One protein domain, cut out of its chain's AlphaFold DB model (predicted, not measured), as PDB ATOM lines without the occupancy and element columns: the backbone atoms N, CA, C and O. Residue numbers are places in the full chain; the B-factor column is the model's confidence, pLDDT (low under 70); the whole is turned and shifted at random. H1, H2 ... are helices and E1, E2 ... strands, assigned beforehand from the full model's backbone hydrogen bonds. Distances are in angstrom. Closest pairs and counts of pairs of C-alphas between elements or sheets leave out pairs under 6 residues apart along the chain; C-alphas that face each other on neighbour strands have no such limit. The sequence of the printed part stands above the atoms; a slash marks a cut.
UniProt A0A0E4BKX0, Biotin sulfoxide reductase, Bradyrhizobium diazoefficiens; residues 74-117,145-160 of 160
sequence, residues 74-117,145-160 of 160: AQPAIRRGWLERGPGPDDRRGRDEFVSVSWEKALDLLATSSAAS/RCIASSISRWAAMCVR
ATOM      1  N   ALA A  74      82.312 107.723   1.953       92.12
ATOM      2  CA  ALA A  74      82.010 107.504   3.369       92.12
ATOM      3  C   ALA A  74      80.752 106.649   3.606       92.12
ATOM      4  O   ALA A  74      80.658 105.951   4.614       92.12
ATOM      5  N   GLN A  75      79.784 106.688   2.687       94.56
ATOM      6  CA  GLN A  75      78.520 105.959   2.806       94.56
ATOM      7  C   GLN A  75      77.959 105.573   1.433       94.56
ATOM      8  O   GLN A  75      78.370 106.150   0.422       94.56
ATOM      9  N   PRO A  76      77.019 104.614   1.374       96.81
ATOM     10  CA  PRO A  76      76.344 104.270   0.134       96.81
ATOM     11  C   PRO A  76      75.657 105.492  -0.473       96.81
ATOM     12  O   PRO A  76      74.948 106.233   0.209       96.81
ATOM     13  N   ALA A  77      75.837 105.672  -1.774       95.94
ATOM     14  CA  ALA A  77      75.181 106.725  -2.524       95.94
ATOM     15  C   ALA A  77      74.597 106.147  -3.809       95.94
ATOM     16  O   ALA A  77      75.224 105.331  -4.486       95.94
ATOM     17  N   ILE A  78      73.375 106.555  -4.132       94.88
ATOM     18  CA  ILE A  78      72.629 106.057  -5.286       94.88
ATOM     19  C   ILE A  78      72.256 107.250  -6.154       94.88
ATOM     20  O   ILE A  78      71.869 108.302  -5.646       94.88
ATOM     21  N   ARG A  79      72.373 107.094  -7.475       95.25
ATOM     22  CA  ARG A  79      71.958 108.127  -8.427       95.25
ATOM     23  C   ARG A  79      70.492 108.497  -8.209       95.25
ATOM     24  O   ARG A  79      69.635 107.610  -8.225       95.25
ATOM     25  N   ARG A  80      70.207 109.794  -8.074       93.31
ATOM     26  CA  ARG A  80      68.849 110.328  -7.892       93.31
ATOM     27  C   ARG A  80      67.907 109.814  -8.978       93.31
ATOM     28  O   ARG A  80      66.861 109.255  -8.664       93.31
ATOM     29  N   GLY A  81      68.333 109.894 -10.240       92.25
ATOM     30  CA  GLY A  81      67.538 109.425 -11.369       92.25
ATOM     31  C   GLY A  81      67.151 107.948 -11.294       92.25
ATOM     32  O   GLY A  81      66.050 107.589 -11.696       92.25
ATOM     33  N   TRP A  82      68.013 107.099 -10.725       92.75
ATOM     34  CA  TRP A  82      67.717 105.677 -10.532       92.75
ATOM     35  C   TRP A  82      66.717 105.444  -9.396       92.75
ATOM     36  O   TRP A  82      65.849 104.588  -9.518       92.75
ATOM     37  N   LEU A  83      66.801 106.211  -8.303       91.38
ATOM     38  CA  LEU A  83      65.833 106.117  -7.202       91.38
ATOM     39  C   LEU A  83      64.425 106.545  -7.631       91.38
ATOM     40  O   LEU A  83      63.450 105.988  -7.141       91.38
ATOM     41  N   GLU A  84      64.329 107.528  -8.525       90.62
ATOM     42  CA  GLU A  84      63.055 108.093  -8.980       90.62
ATOM     43  C   GLU A  84      62.431 107.304 -10.139       90.62
ATOM     44  O   GLU A  84      61.219 107.111 -10.163       90.62
ATOM     45  N   ARG A  85      63.241 106.852 -11.107       88.81
ATOM     46  CA  ARG A  85      62.755 106.201 -12.342       88.81
ATOM     47  C   ARG A  85      62.997 104.694 -12.393       88.81
ATOM     48  O   ARG A  85      62.496 104.030 -13.294       88.81
ATOM     49  N   GLY A  86      63.750 104.149 -11.442       86.25
ATOM     50  CA  GLY A  86      64.121 102.740 -11.421       86.25
ATOM     51  C   GLY A  86      65.253 102.380 -12.397       86.25
ATOM     52  O   GLY A  86      65.951 103.251 -12.929       86.25
ATOM     53  N   PRO A  87      65.499 101.075 -12.604       85.50
ATOM     54  CA  PRO A  87      66.564 100.589 -13.475       85.50
ATOM     55  C   PRO A  87      66.262 100.838 -14.960       85.50
ATOM     56  O   PRO A  87      65.146 100.632 -15.424       85.50
ATOM     57  N   GLY A  88      67.289 101.220 -15.723       83.56
ATOM     58  CA  GLY A  88      67.178 101.442 -17.165       83.56
ATOM     59  C   GLY A  88      68.342 102.245 -17.757       83.56
ATOM     60  O   GLY A  88      69.237 102.696 -17.014       83.56
ATOM     61  N   PRO A  89      68.365 102.400 -19.096       85.00
ATOM     62  CA  PRO A  89      69.231 103.367 -19.762       85.00
ATOM     63  C   PRO A  89      68.903 104.779 -19.267       85.00
ATOM     64  O   PRO A  89      67.750 105.108 -19.003       85.00
ATOM     65  N   ASP A  90      69.940 105.589 -19.072       86.25
ATOM     66  CA  ASP A  90      69.791 106.956 -18.576       86.25
ATOM     67  C   ASP A  90      70.979 107.807 -19.028       86.25
ATOM     68  O   ASP A  90      72.116 107.573 -18.603       86.25
ATOM     69  N   ASP A  91      70.702 108.809 -19.858       89.38
ATOM     70  CA  ASP A  91      71.698 109.705 -20.457       89.38
ATOM     71  C   ASP A  91      72.327 110.676 -19.448       89.38
ATOM     72  O   ASP A  91      73.301 111.372 -19.752       89.38
ATOM     73  N   ARG A  92      71.801 110.730 -18.216       89.56
ATOM     74  CA  ARG A  92      72.383 111.511 -17.117       89.56
ATOM     75  C   ARG A  92      73.511 110.775 -16.399       89.56
ATOM     76  O   ARG A  92      74.140 111.363 -15.520       89.56
ATOM     77  N   ARG A  93      73.809 109.512 -16.733       87.81
ATOM     78  CA  ARG A  93      74.957 108.782 -16.158       87.81
ATOM     79  C   ARG A  93      76.245 109.607 -16.286       87.81
ATOM     80  O   ARG A  93      76.550 110.139 -17.345       87.81
ATOM     81  N   GLY A  94      76.980 109.739 -15.180       89.94
ATOM     82  CA  GLY A  94      78.196 110.560 -15.090       89.94
ATOM     83  C   GLY A  94      77.965 112.051 -14.800       89.94
ATOM     84  O   GLY A  94      78.910 112.729 -14.424       89.94
ATOM     85  N   ARG A  95      76.729 112.556 -14.918       92.69
ATOM     86  CA  ARG A  95      76.348 113.949 -14.593       92.69
ATOM     87  C   ARG A  95      75.178 114.047 -13.609       92.69
ATOM     88  O   ARG A  95      74.631 115.123 -13.393       92.69
ATOM     89  N   ASP A  96      74.737 112.913 -13.080       92.06
ATOM     90  CA  ASP A  96      73.602 112.831 -12.170       92.06
ATOM     91  C   ASP A  96      74.031 113.107 -10.731       92.06
ATOM     92  O   ASP A  96      75.171 112.844 -10.341       92.06
ATOM     93  N   GLU A  97      73.083 113.574  -9.930       94.12
ATOM     94  CA  GLU A  97      73.294 113.734  -8.501       94.12
ATOM     95  C   GLU A  97      73.285 112.375  -7.800       94.12
ATOM     96  O   GLU A  97      72.535 111.460  -8.159       94.12
ATOM     97  N   PHE A  98      74.091 112.264  -6.748       94.56
ATOM     98  CA  PHE A  98      74.126 111.099  -5.877       94.56
ATOM     99  C   PHE A  98      73.480 111.435  -4.538       94.56
ATOM    100  O   PHE A  98      73.882 112.368  -3.848       94.56
ATOM    101  N   VAL A  99      72.482 110.642  -4.163       95.44
ATOM    102  CA  VAL A  99      71.790 110.755  -2.882       95.44
ATOM    103  C   VAL A  99      72.380 109.723  -1.935       95.44
ATOM    104  O   VAL A  99      72.380 108.525  -2.228       95.44
ATOM    105  N   SER A 100      72.887 110.189  -0.797       96.31
ATOM    106  CA  SER A 100      73.363 109.312   0.271       96.31
ATOM    107  C   SER A 100      72.200 108.554   0.910       96.31
ATOM    108  O   SER A 100      71.139 109.128   1.161       96.31
ATOM    109  N   VAL A 101      72.392 107.267   1.185       95.25
ATOM    110  CA  VAL A 101      71.373 106.400   1.791       95.25
ATOM    111  C   VAL A 101      71.974 105.539   2.897       95.25
ATOM    112  O   VAL A 101      73.186 105.337   2.957       95.25
ATOM    113  N   SER A 102      71.115 104.997   3.763       96.12
ATOM    114  CA  SER A 102      71.549 104.016   4.758       96.12
ATOM    115  C   SER A 102      71.969 102.700   4.095       96.12
ATOM    116  O   SER A 102      71.528 102.365   2.988       96.12
ATOM    117  N   TRP A 103      72.797 101.923   4.795       95.44
ATOM    118  CA  TRP A 103      73.205 100.593   4.343       95.44
ATOM    119  C   TRP A 103      72.021  99.641   4.177       95.44
ATOM    120  O   TRP A 103      71.998  98.877   3.218       95.44
ATOM    121  N   GLU A 104      71.024  99.707   5.061       95.25
ATOM    122  CA  GLU A 104      69.809  98.891   4.973       95.25
ATOM    123  C   GLU A 104      69.074  99.178   3.662       95.25
ATOM    124  O   GLU A 104      68.835  98.263   2.879       95.25
ATOM    125  N   LYS A 105      68.828 100.461   3.365       94.25
ATOM    126  CA  LYS A 105      68.166 100.872   2.124       94.25
ATOM    127  C   LYS A 105      68.963 100.458   0.887       94.25
ATOM    128  O   LYS A 105      68.376  99.978  -0.079       94.25
ATOM    129  N   ALA A 106      70.284 100.634   0.899       94.94
ATOM    130  CA  ALA A 106      71.135 100.241  -0.225       94.94
ATOM    131  C   ALA A 106      71.083  98.727  -0.490       94.94
ATOM    132  O   ALA A 106      70.976  98.304  -1.640       94.94
ATOM    133  N   LEU A 107      71.136  97.915   0.570       94.19
ATOM    134  CA  LEU A 107      71.093  96.457   0.473       94.19
ATOM    135  C   LEU A 107      69.719  95.942   0.039       94.19
ATOM    136  O   LEU A 107      69.660  95.028  -0.784       94.19
ATOM    137  N   ASP A 108      68.634  96.538   0.536       92.62
ATOM    138  CA  ASP A 108      67.273  96.180   0.129       92.62
ATOM    139  C   ASP A 108      67.062  96.460  -1.367       92.62
ATOM    140  O   ASP A 108      66.612  95.587  -2.111       92.62
ATOM    141  N   LEU A 109      67.487  97.637  -1.843       91.50
ATOM    142  CA  LEU A 109      67.410  98.008  -3.260       91.50
ATOM    143  C   LEU A 109      68.238  97.074  -4.154       91.50
ATOM    144  O   LEU A 109      67.764  96.671  -5.218       91.50
ATOM    145  N   LEU A 110      69.443  96.692  -3.717       90.44
ATOM    146  CA  LEU A 110      70.306  95.752  -4.438       90.44
ATOM    147  C   LEU A 110      69.694  94.345  -4.515       90.44
ATOM    148  O   LEU A 110      69.789  93.674  -5.547       90.44
ATOM    149  N   ALA A 111      69.073  93.882  -3.429       89.44
ATOM    150  CA  ALA A 111      68.418  92.581  -3.382       89.44
ATOM    151  C   ALA A 111      67.221  92.537  -4.341       89.44
ATOM    152  O   ALA A 111      67.108  91.608  -5.144       89.44
ATOM    153  N   THR A 112      66.371  93.567  -4.318       83.38
ATOM    154  CA  THR A 112      65.226  93.678  -5.229       83.38
ATOM    155  C   THR A 112      65.669  93.796  -6.685       83.38
ATOM    156  O   THR A 112      65.099  93.124  -7.544       83.38
ATOM    157  N   SER A 113      66.708  94.585  -6.985       76.81
ATOM    158  CA  SER A 113      67.191  94.736  -8.362       76.81
ATOM    159  C   SER A 113      67.780  93.437  -8.910       76.81
ATOM    160  O   SER A 113      67.508  93.083 -10.054       76.81
ATOM    161  N   SER A 114      68.544  92.706  -8.090       68.44
ATOM    162  CA  SER A 114      69.154  91.427  -8.477       68.44
ATOM    163  C   SER A 114      68.111  90.324  -8.670       68.44
ATOM    164  O   SER A 114      68.265  89.472  -9.542       68.44
ATOM    165  N   ALA A 115      67.038  90.342  -7.873       66.25
ATOM    166  CA  ALA A 115      65.905  89.437  -8.041       66.25
ATOM    167  C   ALA A 115      65.103  89.755  -9.314       66.25
ATOM    168  O   ALA A 115      64.712  88.839 -10.030       66.25
ATOM    169  N   ALA A 116      64.903  91.038  -9.630       59.94
ATOM    170  CA  ALA A 116      64.224  91.463 -10.853       59.94
ATOM    171  C   ALA A 116      65.035  91.162 -12.127       59.94
ATOM    172  O   ALA A 116      64.450  90.871 -13.167       59.94
ATOM    173  N   SER A 117      66.372  91.204 -12.054       55.59
ATOM    174  CA  SER A 117      67.265  90.847 -13.164       55.59
ATOM    175  C   SER A 117      67.572  89.350 -13.255       55.59
ATOM    176  O   SER A 117      68.276  88.937 -14.177       55.59
ATOM    177  N   ARG A 145      72.131  92.491   7.803       46.88
ATOM    178  CA  ARG A 145      72.090  93.441   8.934       46.88
ATOM    179  C   ARG A 145      73.365  93.440   9.778       46.88
ATOM    180  O   ARG A 145      73.798  94.505  10.215       46.88
ATOM    181  N   CYS A 146      73.998  92.279   9.981       40.25
ATOM    182  CA  CYS A 146      75.291  92.209  10.674       40.25
ATOM    183  C   CYS A 146      76.407  92.901   9.880       40.25
ATOM    184  O   CYS A 146      77.182  93.656  10.460       40.25
ATOM    185  N   ILE A 147      76.461  92.694   8.560       50.75
ATOM    186  CA  ILE A 147      77.441  93.350   7.681       50.75
ATOM    187  C   ILE A 147      77.200  94.867   7.649       50.75
ATOM    188  O   ILE A 147      78.137  95.628   7.876       50.75
ATOM    189  N   ALA A 148      75.950  95.307   7.479       51.03
ATOM    190  CA  ALA A 148      75.572  96.722   7.522       51.03
ATOM    191  C   ALA A 148      75.974  97.389   8.846       51.03
ATOM    192  O   ALA A 148      76.575  98.458   8.850       51.03
ATOM    193  N   SER A 149      75.734  96.725   9.981       43.47
ATOM    194  CA  SER A 149      76.082  97.267  11.301       43.47
ATOM    195  C   SER A 149      77.594  97.349  11.539       43.47
ATOM    196  O   SER A 149      78.057  98.243  12.249       43.47
ATOM    197  N   SER A 150      78.377  96.424  10.981       42.34
ATOM    198  CA  SER A 150      79.842  96.458  11.068       42.34
ATOM    199  C   SER A 150      80.446  97.515  10.142       42.34
ATOM    200  O   SER A 150      81.341  98.243  10.567       42.34
ATOM    201  N   ILE A 151      79.928  97.665   8.918       52.28
ATOM    202  CA  ILE A 151      80.415  98.681   7.976       52.28
ATOM    203  C   ILE A 151      80.016 100.090   8.430       52.28
ATOM    204  O   ILE A 151      80.850 100.988   8.381       52.28
ATOM    205  N   SER A 152      78.803 100.293   8.958       49.31
ATOM    206  CA  SER A 152      78.386 101.578   9.545       49.31
ATOM    207  C   SER A 152      79.260 101.985  10.733       49.31
ATOM    208  O   SER A 152      79.638 103.148  10.851       49.31
ATOM    209  N   ARG A 153      79.636 101.030  11.598       44.72
ATOM    210  CA  ARG A 153      80.563 101.287  12.712       44.72
ATOM    211  C   ARG A 153      81.965 101.653  12.230       44.72
ATOM    212  O   ARG A 153      82.574 102.556  12.789       44.72
ATOM    213  N   TRP A 154      82.451 101.002  11.176       37.31
ATOM    214  CA  TRP A 154      83.746 101.324  10.582       37.31
ATOM    215  C   TRP A 154      83.744 102.682   9.863       37.31
ATOM    216  O   TRP A 154      84.645 103.488  10.068       37.31
ATOM    217  N   ALA A 155      82.686 102.994   9.108       40.66
ATOM    218  CA  ALA A 155      82.502 104.297   8.469       40.66
ATOM    219  C   ALA A 155      82.458 105.440   9.499       40.66
ATOM    220  O   ALA A 155      83.086 106.475   9.294       40.66
ATOM    221  N   ALA A 156      81.804 105.230  10.646       45.22
ATOM    222  CA  ALA A 156      81.782 106.199  11.741       45.22
ATOM    223  C   ALA A 156      83.161 106.417  12.399       45.22
ATOM    224  O   ALA A 156      83.428 107.512  12.893       45.22
ATOM    225  N   MET A 157      84.045 105.410  12.393       40.72
ATOM    226  CA  MET A 157      85.420 105.534  12.899       40.72
ATOM    227  C   MET A 157      86.351 106.272  11.927       40.72
ATOM    228  O   MET A 157      87.288 106.921  12.375       40.72
ATOM    229  N   CYS A 158      86.100 106.213  10.615       35.97
ATOM    230  CA  CYS A 158      86.921 106.903   9.611       35.97
ATOM    231  C   CYS A 158      86.600 108.403   9.454       35.97
ATOM    232  O   CYS A 158      87.403 109.128   8.873       35.97
ATOM    233  N   VAL A 159      85.446 108.867   9.950       37.41
ATOM    234  CA  VAL A 159      84.975 110.263   9.820       37.41
ATOM    235  C   VAL A 159      85.341 111.131  11.045       37.41
ATOM    236  O   VAL A 159      84.993 112.308  11.087       37.41
ATOM    237  N   ARG A 160      86.076 110.591  12.029       36.12
ATOM    238  CA  ARG A 160      86.673 111.370  13.132       36.12
ATOM    239  C   ARG A 160      88.192 111.499  13.018       36.12
ATOM    240  O   ARG A 160      88.882 110.544  12.573       36.12
TER     241      ARG A 160
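This is residues 74 to 117 and 145 to 160 of the 160 residues of the protein "Biotin sulfoxide reductase" of Bradyrhizobium diazoefficiens (UniProt A0A0E4BKX0). A short pair of strands, E1 and E2, lies in the middle of a loose, flat, open arrangement: H1 and the wide loop of residues 86 to 97 make one end, and H2 leads away from E2 and folds back past E1. H3 makes the other end of the flat shape and meets H2 near the residues where both helices begin, so that the two helices form an open corner. The printed part has 60 residues, with three named helices and two named strands in the order E1, H1, E2, H2, H3; the sheet has the order E1 - E2 and is antiparallel. The class is mostly helix, with helices holding 34 and strands 6 of the 40 residues in named elements. The whole is loose, with a radius of gyration of the C-alphas of 13.3 A, and its C-alphas span 36 by 27 by 13 A.

The printed part begins at Ala 74, whose C-alpha is at (82.010, 107.504, 3.369). The first element is the strand E1, residues 77 to 79, which begins with C-alpha 77 at (75.181, 106.725, -2.524) and is 6.9 A long from first to last C-alpha. The helix H1, residues 80 to 85, follows with no residue between and is 8.6 A long. Residues 86 to 97 hold no named element. The strand E2, residues 98 to 100, is 6.4 A long. The helix H2, residues 103 to 116, begins with C-alpha 103 at (73.205, 100.593, 4.343) and is 19.9 A long. The helix H3, residues 145 to 158, is 20.0 A long and ends with C-alpha 158 at (86.921, 106.903, 9.611).

E1 and E2 are antiparallel neighbours, with 145 degrees between their N-to-C directions. The C-alphas of Ala 77 and Ser 100 face each other at 4.2 A, and those of Arg 79 and Phe 98 at 4.5 A. Across the pair, N 78 and O 99 are 2.9 A apart and N 99 and O 78 are 2.8 A apart, both within hydrogen-bond range. The closest C-alphas of H1 and E2 are those of Arg 80 and Phe 98, 5.7 A apart. The closest C-alphas of E1 and H2 are those of Ile 78 and Ala 106, 7.9 A apart. H2 and H3 touch, H2 with residues 103 to 104 alone, and the closest C-alphas are those of Trp 103 and Ala 148, 5.5 A apart. Their lines stand at a steep tilt of 46 degrees, and they run opposite ways. H1 is apart from H2 and from H3, and H3 is apart from E1 and from E2. In H1, H2 and H3 every O i to N i+4 pair is within hydrogen-bond range.

The two C-alphas farthest apart are those of Ser 117 and Arg 160, at 38.6 A. Residues 118 to 144 are cut out, and C-alphas 117 and 145 are 22.8 A apart across the cut; the link from H2 to H3 is the link across this cut. The links from E1 to H1 and from E2 to H2 are tight, and the link from H1 to E2, with 12 residues, is long. The C-alphas of these 12 residues lie 12 to 19 A from the mean of all C-alphas. Arg 160 is the chain's last residue. The mean pLDDT of the printed part is 76.7; residues 114 to 117 and 145 to 160 are under 70, and H3 has a mean of 44.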